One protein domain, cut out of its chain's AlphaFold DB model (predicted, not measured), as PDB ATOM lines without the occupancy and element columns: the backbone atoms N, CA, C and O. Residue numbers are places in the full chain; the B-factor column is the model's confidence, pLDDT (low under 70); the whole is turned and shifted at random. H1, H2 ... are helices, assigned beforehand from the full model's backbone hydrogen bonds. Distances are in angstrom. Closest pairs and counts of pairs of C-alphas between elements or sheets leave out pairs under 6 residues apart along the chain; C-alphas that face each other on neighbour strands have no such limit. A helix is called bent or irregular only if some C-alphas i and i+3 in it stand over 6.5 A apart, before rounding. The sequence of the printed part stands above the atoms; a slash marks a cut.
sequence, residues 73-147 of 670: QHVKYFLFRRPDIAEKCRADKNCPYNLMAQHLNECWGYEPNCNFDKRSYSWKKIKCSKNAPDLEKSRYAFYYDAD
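What this domain is: This is residues 73 to 147 of the 670 residues of a protein of Trichinella pseudospiralis (UniProt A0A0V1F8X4). A loose, drawn-out model with a small cluster of three short helices, H1, H2 and H3, at one end and a single helix, H4, at the other, joined by a long winding stretch without a named helix, residues 103 to 134. That stretch crosses from the cluster to the other end as a single thin strand of chain, runs past H4, and turns back near Pro 133 before H4 begins at Leu 135. The printed part has 75 residues, with four named helices in the order H1, H2, H3, H4 and no named strand; the class is all helix, though under half of the residues, 35 of the 75, are in named elements. The whole is loose, with a radius of gyration of the C-alphas of 15.4 A, and its outline is a rod spanning 51 by 20 by 15 A.

Where its parts are: H1 is residues 73 to 81, 14.1 A from first to last C-alpha, and begins with C-alpha 73 at (-25.340, 23.498, 32.759). It is irregular, but only just: C-alphas 73 and 76 are 6.8 A apart, against about 5 A in a regular helix. H2 is residues 83 to 91, 12.1 A long, and H3 is residues 98 to 102, 6.4 A long. H4, the longest helix, is residues 135 to 146, 15.7 A from C-alpha 135 at (-1.351, 14.350, 41.220) to C-alpha 146 at (-4.798, 23.966, 29.291).

How they stand to each other: H1 and H2 only just touch, with 3 pairs of C-alphas within 8 A, and they touch only at the corner by their link. Their closest C-alphas, those of Leu 79 and Ala 86, are 5.2 A apart. Their lines are only just about perpendicular, at 71 degrees. H2 and H3 touch, with 9 pairs of C-alphas within 8 A; the closest are those of Arg 90 and Asn 98, 5.1 A apart. H1 and H3 only just touch, with 3 such pairs; the closest C-alphas, those of Lys 76 and Met 100, are 6.5 A apart. H4 is apart from H1, H2 and H3. In H2, H3 and H4 every O i to N i+4 pair is within hydrogen-bond range; in H1 4 of 5 are.

The domain as a whole: The C-alphas farthest apart, those of Asn 94 and Pro 133, are 51.0 A from each other. The first and last printed C-alphas, those of Gln 73 and Asp 147, are 17.4 A apart. The link from H1 to H2 is tight, with 1 residue, that from H2 to H3 is short, with 6 residues, and that from H3 to H4 is long, with 32 residues. The printed part has no cut. Its mean pLDDT is 91.5, and no printed residue is under 70.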
ATOM      1  N   GLN A  73     -26.448  23.737  31.832       85.38
ATOM      2  CA  GLN A  73     -25.340  23.498  32.759       85.38
ATOM      3  C   GLN A  73     -24.374  24.686  32.924       85.38
ATOM      4  O   GLN A  73     -23.653  24.726  33.916       85.38
ATOM      5  N   HIS A  74     -24.326  25.631  31.980       92.31
ATOM      6  CA  HIS A  74     -23.481  26.829  32.030       92.31
ATOM      7  C   HIS A  74     -24.158  27.993  32.757       92.31
ATOM      8  O   HIS A  74     -23.457  28.842  33.307       92.31
ATOM      9  N   VAL A  75     -25.495  28.024  32.802       90.19
ATOM     10  CA  VAL A  75     -26.265  29.165  33.328       90.19
ATOM     11  C   VAL A  75     -25.878  29.505  34.767       90.19
ATOM     12  O   VAL A  75     -25.620  30.667  35.061       90.19
ATOM     13  N   LYS A  76     -25.716  28.516  35.657       90.19
ATOM     14  CA  LYS A  76     -25.290  28.770  37.049       90.19
ATOM     15  C   LYS A  76     -23.935  29.479  37.141       90.19
ATOM     16  O   LYS A  76     -23.770  30.403  37.928       90.19
ATOM     17  N   TYR A  77     -22.983  29.092  36.296       93.69
ATOM     18  CA  TYR A  77     -21.648  29.685  36.265       93.69
ATOM     19  C   TYR A  77     -21.665  31.083  35.637       93.69
ATOM     20  O   TYR A  77     -20.950  31.981  36.077       93.69
ATOM     21  N   PHE A  78     -22.515  31.288  34.627       92.94
ATOM     22  CA  PHE A  78     -22.779  32.605  34.051       92.94
ATOM     23  C   PHE A  78     -23.385  33.561  35.089       92.94
ATOM     24  O   PHE A  78     -22.862  34.658  35.282       92.94
ATOM     25  N   LEU A  79     -24.422  33.126  35.811       91.12
ATOM     26  CA  LEU A  79     -25.065  33.913  36.865       91.12
ATOM     27  C   LEU A  79     -24.111  34.200  38.033       91.12
ATOM     28  O   LEU A  79     -24.107  35.315  38.546       91.12
ATOM     29  N   PHE A  80     -23.259  33.245  38.425       92.94
ATOM     30  CA  PHE A  80     -22.233  33.481  39.450       92.94
ATOM     31  C   PHE A  80     -21.285  34.622  39.049       92.94
ATOM     32  O   PHE A  80     -20.941  35.473  39.868       92.94
ATOM     33  N   ARG A  81     -20.891  34.671  37.771       92.19
ATOM     34  CA  ARG A  81     -20.035  35.730  37.228       92.19
ATOM     35  C   ARG A  81     -20.764  37.070  37.046       92.19
ATOM     36  O   ARG A  81     -20.108  38.111  37.050       92.19
ATOM     37  N   ARG A  82     -22.086  37.054  36.865       92.00
ATOM     38  CA  ARG A  82     -22.944  38.229  36.642       92.00
ATOM     39  C   ARG A  82     -23.890  38.448  37.828       92.00
ATOM     40  O   ARG A  82     -25.093  38.206  37.694       92.00
ATOM     41  N   PRO A  83     -23.374  38.906  38.989       91.19
ATOM     42  CA  PRO A  83     -24.199  39.128  40.175       91.19
ATOM     43  C   PRO A  83     -25.331  40.128  39.912       91.19
ATOM     44  O   PRO A  83     -26.424  39.946  40.435       91.19
ATOM     45  N   ASP A  84     -25.112  41.102  39.024       92.19
ATOM     46  CA  ASP A  84     -26.114  42.072  38.580       92.19
ATOM     47  C   ASP A  84     -27.329  41.414  37.902       92.19
ATOM     48  O   ASP A  84     -28.470  41.813  38.135       92.19
ATOM     49  N   ILE A  85     -27.105  40.379  37.085       92.31
ATOM     50  CA  ILE A  85     -28.177  39.600  36.450       92.31
ATOM     51  C   ILE A  85     -28.776  38.610  37.454       92.31
ATOM     52  O   ILE A  85     -29.995  38.443  37.505       92.31
ATOM     53  N   ALA A  86     -27.943  37.968  38.276       91.81
ATOM     54  CA  ALA A  86     -28.404  37.023  39.285       91.81
ATOM     55  C   ALA A  86     -29.349  37.681  40.302       91.81
ATOM     56  O   ALA A  86     -30.367  37.093  40.656       91.81
ATOM     57  N   GLU A  87     -29.055  38.905  40.743       94.38
ATOM     58  CA  GLU A  87     -29.912  39.677  41.649       94.38
ATOM     59  C   GLU A  87     -31.256  40.029  41.010       94.38
ATOM     60  O   GLU A  87     -32.294  39.823  41.642       94.38
ATOM     61  N   LYS A  88     -31.261  40.453  39.739       93.44
ATOM     62  CA  LYS A  88     -32.502  40.667  38.979       93.44
ATOM     63  C   LYS A  88     -33.331  39.386  38.883       93.44
ATOM     64  O   LYS A  88     -34.518  39.409  39.188       93.44
ATOM     65  N   CYS A  89     -32.702  38.259  38.547       88.25
ATOM     66  CA  CYS A  89     -33.382  36.966  38.459       88.25
ATOM     67  C   CYS A  89     -33.929  36.487  39.814       88.25
ATOM     68  O   CYS A  89     -34.999  35.891  39.856       88.25
ATOM     69  N   ARG A  90     -33.241  36.754  40.937       90.81
ATOM     70  CA  ARG A  90     -33.758  36.442  42.287       90.81
ATOM     71  C   ARG A  90     -34.996  37.264  42.632       90.81
ATOM     72  O   ARG A  90     -35.907  36.739  43.271       90.81
ATOM     73  N   ALA A  91     -34.999  38.540  42.251       92.25
ATOM     74  CA  ALA A  91     -36.107  39.451  42.511       92.25
ATOM     75  C   ALA A  91     -37.328  39.148  41.628       92.25
ATOM     76  O   ALA A  91     -38.464  39.340  42.066       92.25
ATOM     77  N   ASP A  92     -37.104  38.646  40.412       89.44
ATOM     78  CA  ASP A  92     -38.169  38.278  39.487       89.44
ATOM     79  C   ASP A  92     -38.676  36.848  39.732       89.44
ATOM     80  O   ASP A  92     -37.980  35.856  39.496       89.44
ATOM     81  N   LYS A  93     -39.934  36.736  40.174       84.00
ATOM     82  CA  LYS A  93     -40.613  35.448  40.391       84.00
ATOM     83  C   LYS A  93     -40.830  34.657  39.098       84.00
ATOM     84  O   LYS A  93     -41.010  33.444  39.178       84.00
ATOM     85  N   ASN A  94     -40.815  35.327  37.948       83.44
ATOM     86  CA  ASN A  94     -40.984  34.715  36.635       83.44
ATOM     87  C   ASN A  94     -39.650  34.287  36.009       83.44
ATOM     88  O   ASN A  94     -39.671  33.606  34.987       83.44
ATOM     89  N   CYS A  95     -38.498  34.622  36.610       80.75
ATOM     90  CA  CYS A  95     -37.212  34.178  36.080       80.75
ATOM     91  C   CYS A  95     -37.142  32.635  36.071       80.75
ATOM     92  O   CYS A  95     -37.208  32.019  37.143       80.75
ATOM     93  N   PRO A  96     -36.903  31.981  34.915       81.69
ATOM     94  CA  PRO A  96     -36.830  30.518  34.827       81.69
ATOM     95  C   PRO A  96     -35.679  29.928  35.658       81.69
ATOM     96  O   PRO A  96     -35.696  28.755  36.029       81.69
ATOM     97  N   TYR A  97     -34.687  30.754  35.997       84.94
ATOM     98  CA  TYR A  97     -33.525  30.377  36.795       84.94
ATOM     99  C   TYR A  97     -33.590  30.875  38.244       84.94
ATOM    100  O   TYR A  97     -32.573  30.810  38.932       84.94
ATOM    101  N   ASN A  98     -34.742  31.350  38.740       84.62
ATOM    102  CA  ASN A  98     -34.852  31.956  40.075       84.62
ATOM    103  C   ASN A  98     -34.284  31.042  41.180       84.62
ATOM    104  O   ASN A  98     -33.387  31.449  41.919       84.62
ATOM    105  N   LEU A  99     -34.707  29.770  41.227       80.25
ATOM    106  CA  LEU A  99     -34.216  28.790  42.207       80.25
ATOM    107  C   LEU A  99     -32.698  28.563  42.102       80.25
ATOM    108  O   LEU A  99     -32.002  28.469  43.110       80.25
ATOM    109  N   MET A 100     -32.168  28.508  40.877       84.38
ATOM    110  CA  MET A 100     -30.729  28.377  40.634       84.38
ATOM    111  C   MET A 100     -29.975  29.619  41.126       84.38
ATOM    112  O   MET A 100     -28.940  29.493  41.777       84.38
ATOM    113  N   ALA A 101     -30.511  30.813  40.867       85.56
ATOM    114  CA  ALA A 101     -29.922  32.081  41.281       85.56
ATOM    115  C   ALA A 101     -29.884  32.241  42.813       85.56
ATOM    116  O   ALA A 101     -28.958  32.872  43.336       85.56
ATOM    117  N   GLN A 102     -30.839  31.654  43.545       79.69
ATOM    118  CA  GLN A 102     -30.837  31.622  45.017       79.69
ATOM    119  C   GLN A 102     -29.686  30.781  45.601       79.69
ATOM    120  O   GLN A 102     -29.234  31.056  46.712       79.69
ATOM    121  N   HIS A 103     -29.165  29.803  44.853       84.75
ATOM    122  CA  HIS A 103     -28.187  28.821  45.340       84.75
ATOM    123  C   HIS A 103     -26.911  28.757  44.483       84.75
ATOM    124  O   HIS A 103     -26.434  27.682  44.120       84.75
ATOM    125  N   LEU A 104     -26.317  29.912  44.175       87.00
ATOM    126  CA  LEU A 104     -25.074  29.991  43.397       87.00
ATOM    127  C   LEU A 104     -23.841  29.715  44.270       87.00
ATOM    128  O   LEU A 104     -23.290  30.621  44.892       87.00
ATOM    129  N   ASN A 105     -23.392  28.460  44.307       87.06
ATOM    130  CA  ASN A 105     -22.168  28.045  45.009       87.06
ATOM    131  C   ASN A 105     -21.037  27.573  44.075       87.06
ATOM    132  O   ASN A 105     -19.901  27.433  44.530       87.06
ATOM    133  N   GLU A 106     -21.335  27.347  42.798       91.69
ATOM    134  CA  GLU A 106     -20.413  26.869  41.769       91.69
ATOM    135  C   GLU A 106     -20.001  27.999  40.812       91.69
ATOM    136  O   GLU A 106     -20.782  28.901  40.519       91.69
ATOM    137  N   CYS A 107     -18.766  27.939  40.312       94.38
ATOM    138  CA  CYS A 107     -18.131  29.005  39.528       94.38
ATOM    139  C   CYS A 107     -17.254  28.433  38.400       94.38
ATOM    140  O   CYS A 107     -17.011  27.222  38.347       94.38
ATOM    141  N   TRP A 108     -16.749  29.278  37.500       95.69
ATOM    142  CA  TRP A 108     -15.797  28.800  36.497       95.69
ATOM    143  C   TRP A 108     -14.424  28.478  37.111       95.69
ATOM    144  O   TRP A 108     -13.773  27.528  36.680       95.69
ATOM    145  N   GLY A 109     -14.017  29.209  38.156       94.94
ATOM    146  CA  GLY A 109     -12.758  29.028  38.895       94.94
ATOM    147  C   GLY A 109     -11.687  30.074  38.562       94.94
ATOM    148  O   GLY A 109     -10.583  30.045  39.126       94.94
ATOM    149  N   TYR A 110     -11.989  30.995  37.639       95.12
ATOM    150  CA  TYR A 110     -11.116  32.117  37.287       95.12
ATOM    151  C   TYR A 110     -11.515  33.436  37.969       95.12
ATOM    152  O   TYR A 110     -10.745  34.395  37.934       95.12
ATOM    153  N   GLU A 111     -12.701  33.503  38.575       93.44
ATOM    154  CA  GLU A 111     -13.237  34.701  39.219       93.44
ATOM    155  C   GLU A 111     -12.434  35.086  40.481       93.44
ATOM    156  O   GLU A 111     -11.897  34.208  41.153       93.44
ATOM    157  N   PRO A 112     -12.375  36.374  40.880       88.50
ATOM    158  CA  PRO A 112     -11.607  36.801  42.059       88.50
ATOM    159  C   PRO A 112     -11.998  36.080  43.358       88.50
ATOM    160  O   PRO A 112     -11.136  35.713  44.151       88.50
ATOM    161  N   ASN A 113     -13.296  35.817  43.537       88.00
ATOM    162  CA  ASN A 113     -13.845  35.147  44.719       88.00
ATOM    163  C   ASN A 113     -14.056  33.639  44.501       88.00
ATOM    164  O   ASN A 113     -14.757  32.987  45.281       88.00
ATOM    165  N   CYS A 114     -13.481  33.074  43.433       89.56
ATOM    166  CA  CYS A 114     -13.542  31.646  43.185       89.56
ATOM    167  C   CYS A 114     -12.214  31.059  42.715       89.56
ATOM    168  O   CYS A 114     -11.622  31.459  41.714       89.56
ATOM    169  N   ASN A 115     -11.750  30.055  43.448       89.38
ATOM    170  CA  ASN A 115     -10.525  29.348  43.122       89.38
ATOM    171  C   ASN A 115     -10.821  28.041  42.394       89.38
ATOM    172  O   ASN A 115     -11.957  27.566  42.344       89.38
ATOM    173  N   PHE A 116      -9.770  27.462  41.821       94.69
ATOM    174  CA  PHE A 116      -9.833  26.126  41.255       94.69
ATOM    175  C   PHE A 116      -9.936  25.097  42.387       94.69
ATOM    176  O   PHE A 116      -8.936  24.628  42.922       94.69
ATOM    177  N   ASP A 117     -11.170  24.799  42.785       92.56
ATOM    178  CA  ASP A 117     -11.524  23.855  43.845       92.56
ATOM    179  C   ASP A 117     -12.756  23.020  43.442       92.56
ATOM    180  O   ASP A 117     -13.249  23.123  42.319       92.56
ATOM    181  N   LYS A 118     -13.298  22.202  44.354       91.50
ATOM    182  CA  LYS A 118     -14.463  21.322  44.110       91.50
ATOM    183  C   LYS A 118     -15.722  22.018  43.564       91.50
ATOM    184  O   LYS A 118     -16.579  21.311  43.029       91.50
ATOM    185  N   ARG A 119     -15.845  23.339  43.720       92.75
ATOM    186  CA  ARG A 119     -16.950  24.180  43.226       92.75
ATOM    187  C   ARG A 119     -16.710  24.703  41.808       92.75
ATOM    188  O   ARG A 119     -17.650  25.166  41.164       92.75
ATOM    189  N   SER A 120     -15.470  24.649  41.325       94.88
ATOM    190  CA  SER A 120     -15.123  25.079  39.971       94.88
ATOM    191  C   SER A 120     -15.575  24.062  38.919       94.88
ATOM    192  O   SER A 120     -15.495  22.847  39.134       94.88
ATOM    193  N   TYR A 121     -16.010  24.553  37.756       95.12
ATOM    194  CA  TYR A 121     -16.470  23.726  36.631       95.12
ATOM    195  C   TYR A 121     -15.460  22.631  36.253       95.12
ATOM    196  O   TYR A 121     -15.820  21.462  36.078       95.12
ATOM    197  N   SER A 122     -14.178  22.991  36.175       96.62
ATOM    198  CA  SER A 122     -13.124  22.094  35.692       96.62
ATOM    199  C   SER A 122     -12.691  21.034  36.703       96.62
ATOM    200  O   SER A 122     -12.156  20.002  36.301       96.62
ATOM    201  N   TRP A 123     -12.946  21.208  38.006       94.50
ATOM    202  CA  TRP A 123     -12.363  20.336  39.036       94.50
ATOM    203  C   TRP A 123     -12.710  18.857  38.879       94.50
ATOM    204  O   TRP A 123     -11.859  17.978  39.047       94.50
ATOM    205  N   LYS A 124     -13.976  18.564  38.567       89.50
ATOM    206  CA  LYS A 124     -14.439  17.188  38.337       89.50
ATOM    207  C   LYS A 124     -14.190  16.722  36.903       89.50
ATOM    208  O   LYS A 124     -14.231  15.512  36.678       89.50
ATOM    209  N   LYS A 125     -13.945  17.636  35.960       93.56
ATOM    210  CA  LYS A 125     -13.726  17.343  34.534       93.56
ATOM    211  C   LYS A 125     -12.290  16.939  34.251       93.56
ATOM    212  O   LYS A 125     -12.090  15.934  33.572       93.56
ATOM    213  N   ILE A 126     -11.330  17.621  34.872       96.50
ATOM    214  CA  ILE A 126      -9.920  17.262  34.781       96.50
ATOM    215  C   ILE A 126      -9.709  15.913  35.477       96.50
ATOM    216  O   ILE A 126      -9.900  15.757  36.691       96.50
ATOM    217  N   LYS A 127      -9.317  14.914  34.689       94.56
ATOM    218  CA  LYS A 127      -8.959  13.571  35.146       94.56
ATOM    219  C   LYS A 127      -7.457  13.392  35.005       94.56
ATOM    220  O   LYS A 127      -6.936  13.462  33.898       94.56
ATOM    221  N   CYS A 128      -6.790  13.108  36.115       95.19
ATOM    222  CA  CYS A 128      -5.354  12.863  36.146       95.19
ATOM    223  C   CYS A 128      -5.052  11.394  36.447       95.19
ATOM    224  O   CYS A 128      -5.771  10.745  37.212       95.19
ATOM    225  N   SER A 129      -3.999  10.877  35.821       93.69
ATOM    226  CA  SER A 129      -3.496   9.522  36.019       93.69
ATOM    227  C   SER A 129      -2.910   9.359  37.417       93.69
ATOM    228  O   SER A 129      -2.216  10.245  37.913       93.69
ATOM    229  N   LYS A 130      -3.119   8.186  38.025       92.50
ATOM    230  CA  LYS A 130      -2.475   7.813  39.296       92.50
ATOM    231  C   LYS A 130      -0.950   7.703  39.178       92.50
ATOM    232  O   LYS A 130      -0.275   7.735  40.194       92.50
ATOM    233  N   ASN A 131      -0.428   7.607  37.954       93.62
ATOM    234  CA  ASN A 131       1.008   7.541  37.679       93.62
ATOM    235  C   ASN A 131       1.670   8.929  37.640       93.62
ATOM    236  O   ASN A 131       2.861   9.020  37.354       93.62
ATOM    237  N   ALA A 132       0.914  10.013  37.855       93.12
ATOM    238  CA  ALA A 132       1.486  11.346  37.981       93.12
ATOM    239  C   ALA A 132       2.446  11.390  39.188       93.12
ATOM    240  O   ALA A 132       2.043  10.946  40.265       93.12
ATOM    241  N   PRO A 133       3.662  11.958  39.054       93.25
ATOM    242  CA  PRO A 133       4.596  12.091  40.176       93.25
ATOM    243  C   PRO A 133       3.986  12.854  41.356       93.25
ATOM    244  O   PRO A 133       4.174  12.495  42.512       93.25
ATOM    245  N   ASP A 134       3.215  13.892  41.032       96.06
ATOM    246  CA  ASP A 134       2.386  14.647  41.962       96.06
ATOM    247  C   ASP A 134       1.042  14.925  41.281       96.06
ATOM    248  O   ASP A 134       0.958  15.657  40.287       96.06
ATOM    249  N   LEU A 135      -0.010  14.287  41.794       94.62
ATOM    250  CA  LEU A 135      -1.351  14.350  41.220       94.62
ATOM    251  C   LEU A 135      -1.956  15.755  41.308       94.62
ATOM    252  O   LEU A 135      -2.656  16.182  40.388       94.62
ATOM    253  N   GLU A 136      -1.720  16.454  42.416       93.50
ATOM    254  CA  GLU A 136      -2.280  17.778  42.652       93.50
ATOM    255  C   GLU A 136      -1.555  18.803  41.785       93.50
ATOM    256  O   GLU A 136      -2.200  19.500  40.997       93.50
ATOM    257  N   LYS A 137      -0.219  18.810  41.815       95.00
ATOM    258  CA  LYS A 137       0.591  19.693  40.969       95.00
ATOM    259  C   LYS A 137       0.298  19.495  39.483       95.00
ATOM    260  O   LYS A 137       0.129  20.481  38.768       95.00
ATOM    261  N   SER A 138       0.169  18.246  39.024       95.75
ATOM    262  CA  SER A 138      -0.177  17.955  37.621       95.75
ATOM    263  C   SER A 138      -1.561  18.494  37.256       95.75
ATOM    264  O   SER A 138      -1.749  19.051  36.175       95.75
ATOM    265  N   ARG A 139      -2.534  18.395  38.174       96.06
ATOM    266  CA  ARG A 139      -3.883  18.936  37.972       96.06
ATOM    267  C   ARG A 139      -3.883  20.462  37.887       96.06
ATOM    268  O   ARG A 139      -4.551  21.006  37.012       96.06
ATOM    269  N   TYR A 140      -3.158  21.146  38.772       95.62
ATOM    270  CA  TYR A 140      -3.042  22.607  38.734       95.62
ATOM    271  C   TYR A 140      -2.298  23.091  37.487       95.62
ATOM    272  O   TYR A 140      -2.751  24.050  36.867       95.62
ATOM    273  N   ALA A 141      -1.214  22.418  37.084       95.06
ATOM    274  CA  ALA A 141      -0.515  22.724  35.836       95.06
ATOM    275  C   ALA A 141      -1.472  22.613  34.640       95.06
ATOM    276  O   ALA A 141      -1.640  23.568  33.888       95.06
ATOM    277  N   PHE A 142      -2.220  21.508  34.547       96.56
ATOM    278  CA  PHE A 142      -3.246  21.347  33.518       96.56
ATOM    279  C   PHE A 142      -4.298  22.464  33.559       96.56
ATOM    280  O   PHE A 142      -4.636  23.029  32.526       96.56
ATOM    281  N   TYR A 143      -4.790  22.839  34.744       96.44
ATOM    282  CA  TYR A 143      -5.763  23.923  34.871       96.44
ATOM    283  C   TYR A 143      -5.234  25.278  34.359       96.44
ATOM    284  O   TYR A 143      -5.952  26.012  33.677       96.44
ATOM    285  N   TYR A 144      -3.990  25.625  34.688       94.31
ATOM    286  CA  TYR A 144      -3.402  26.919  34.332       94.31
ATOM    287  C   TYR A 144      -2.849  26.990  32.911       94.31
ATOM    288  O   TYR A 144      -2.755  28.093  32.366       94.31
ATOM    289  N   ASP A 145      -2.489  25.856  32.320       93.31
ATOM    290  CA  ASP A 145      -1.847  25.807  31.007       93.31
ATOM    291  C   ASP A 145      -2.807  25.336  29.902       93.31
ATOM    292  O   ASP A 145      -2.591  25.676  28.745       93.31
ATOM    293  N   ALA A 146      -3.891  24.622  30.244       95.50
ATOM    294  CA  ALA A 146      -4.798  23.966  29.291       95.50
ATOM    295  C   ALA A 146      -6.303  24.229  29.520       95.50
ATOM    296  O   ALA A 146      -7.144  23.658  28.819       95.50
ATOM    297  N   ASP A 147      -6.683  25.028  30.521       97.00
ATOM    298  CA  ASP A 147      -8.075  25.200  30.967       97.00
ATOM    299  C   ASP A 147      -8.375  26.671  31.331       97.00
ATOM    300  O   ASP A 147      -7.635  27.592  30.984       97.00
TER     301      ASP A 147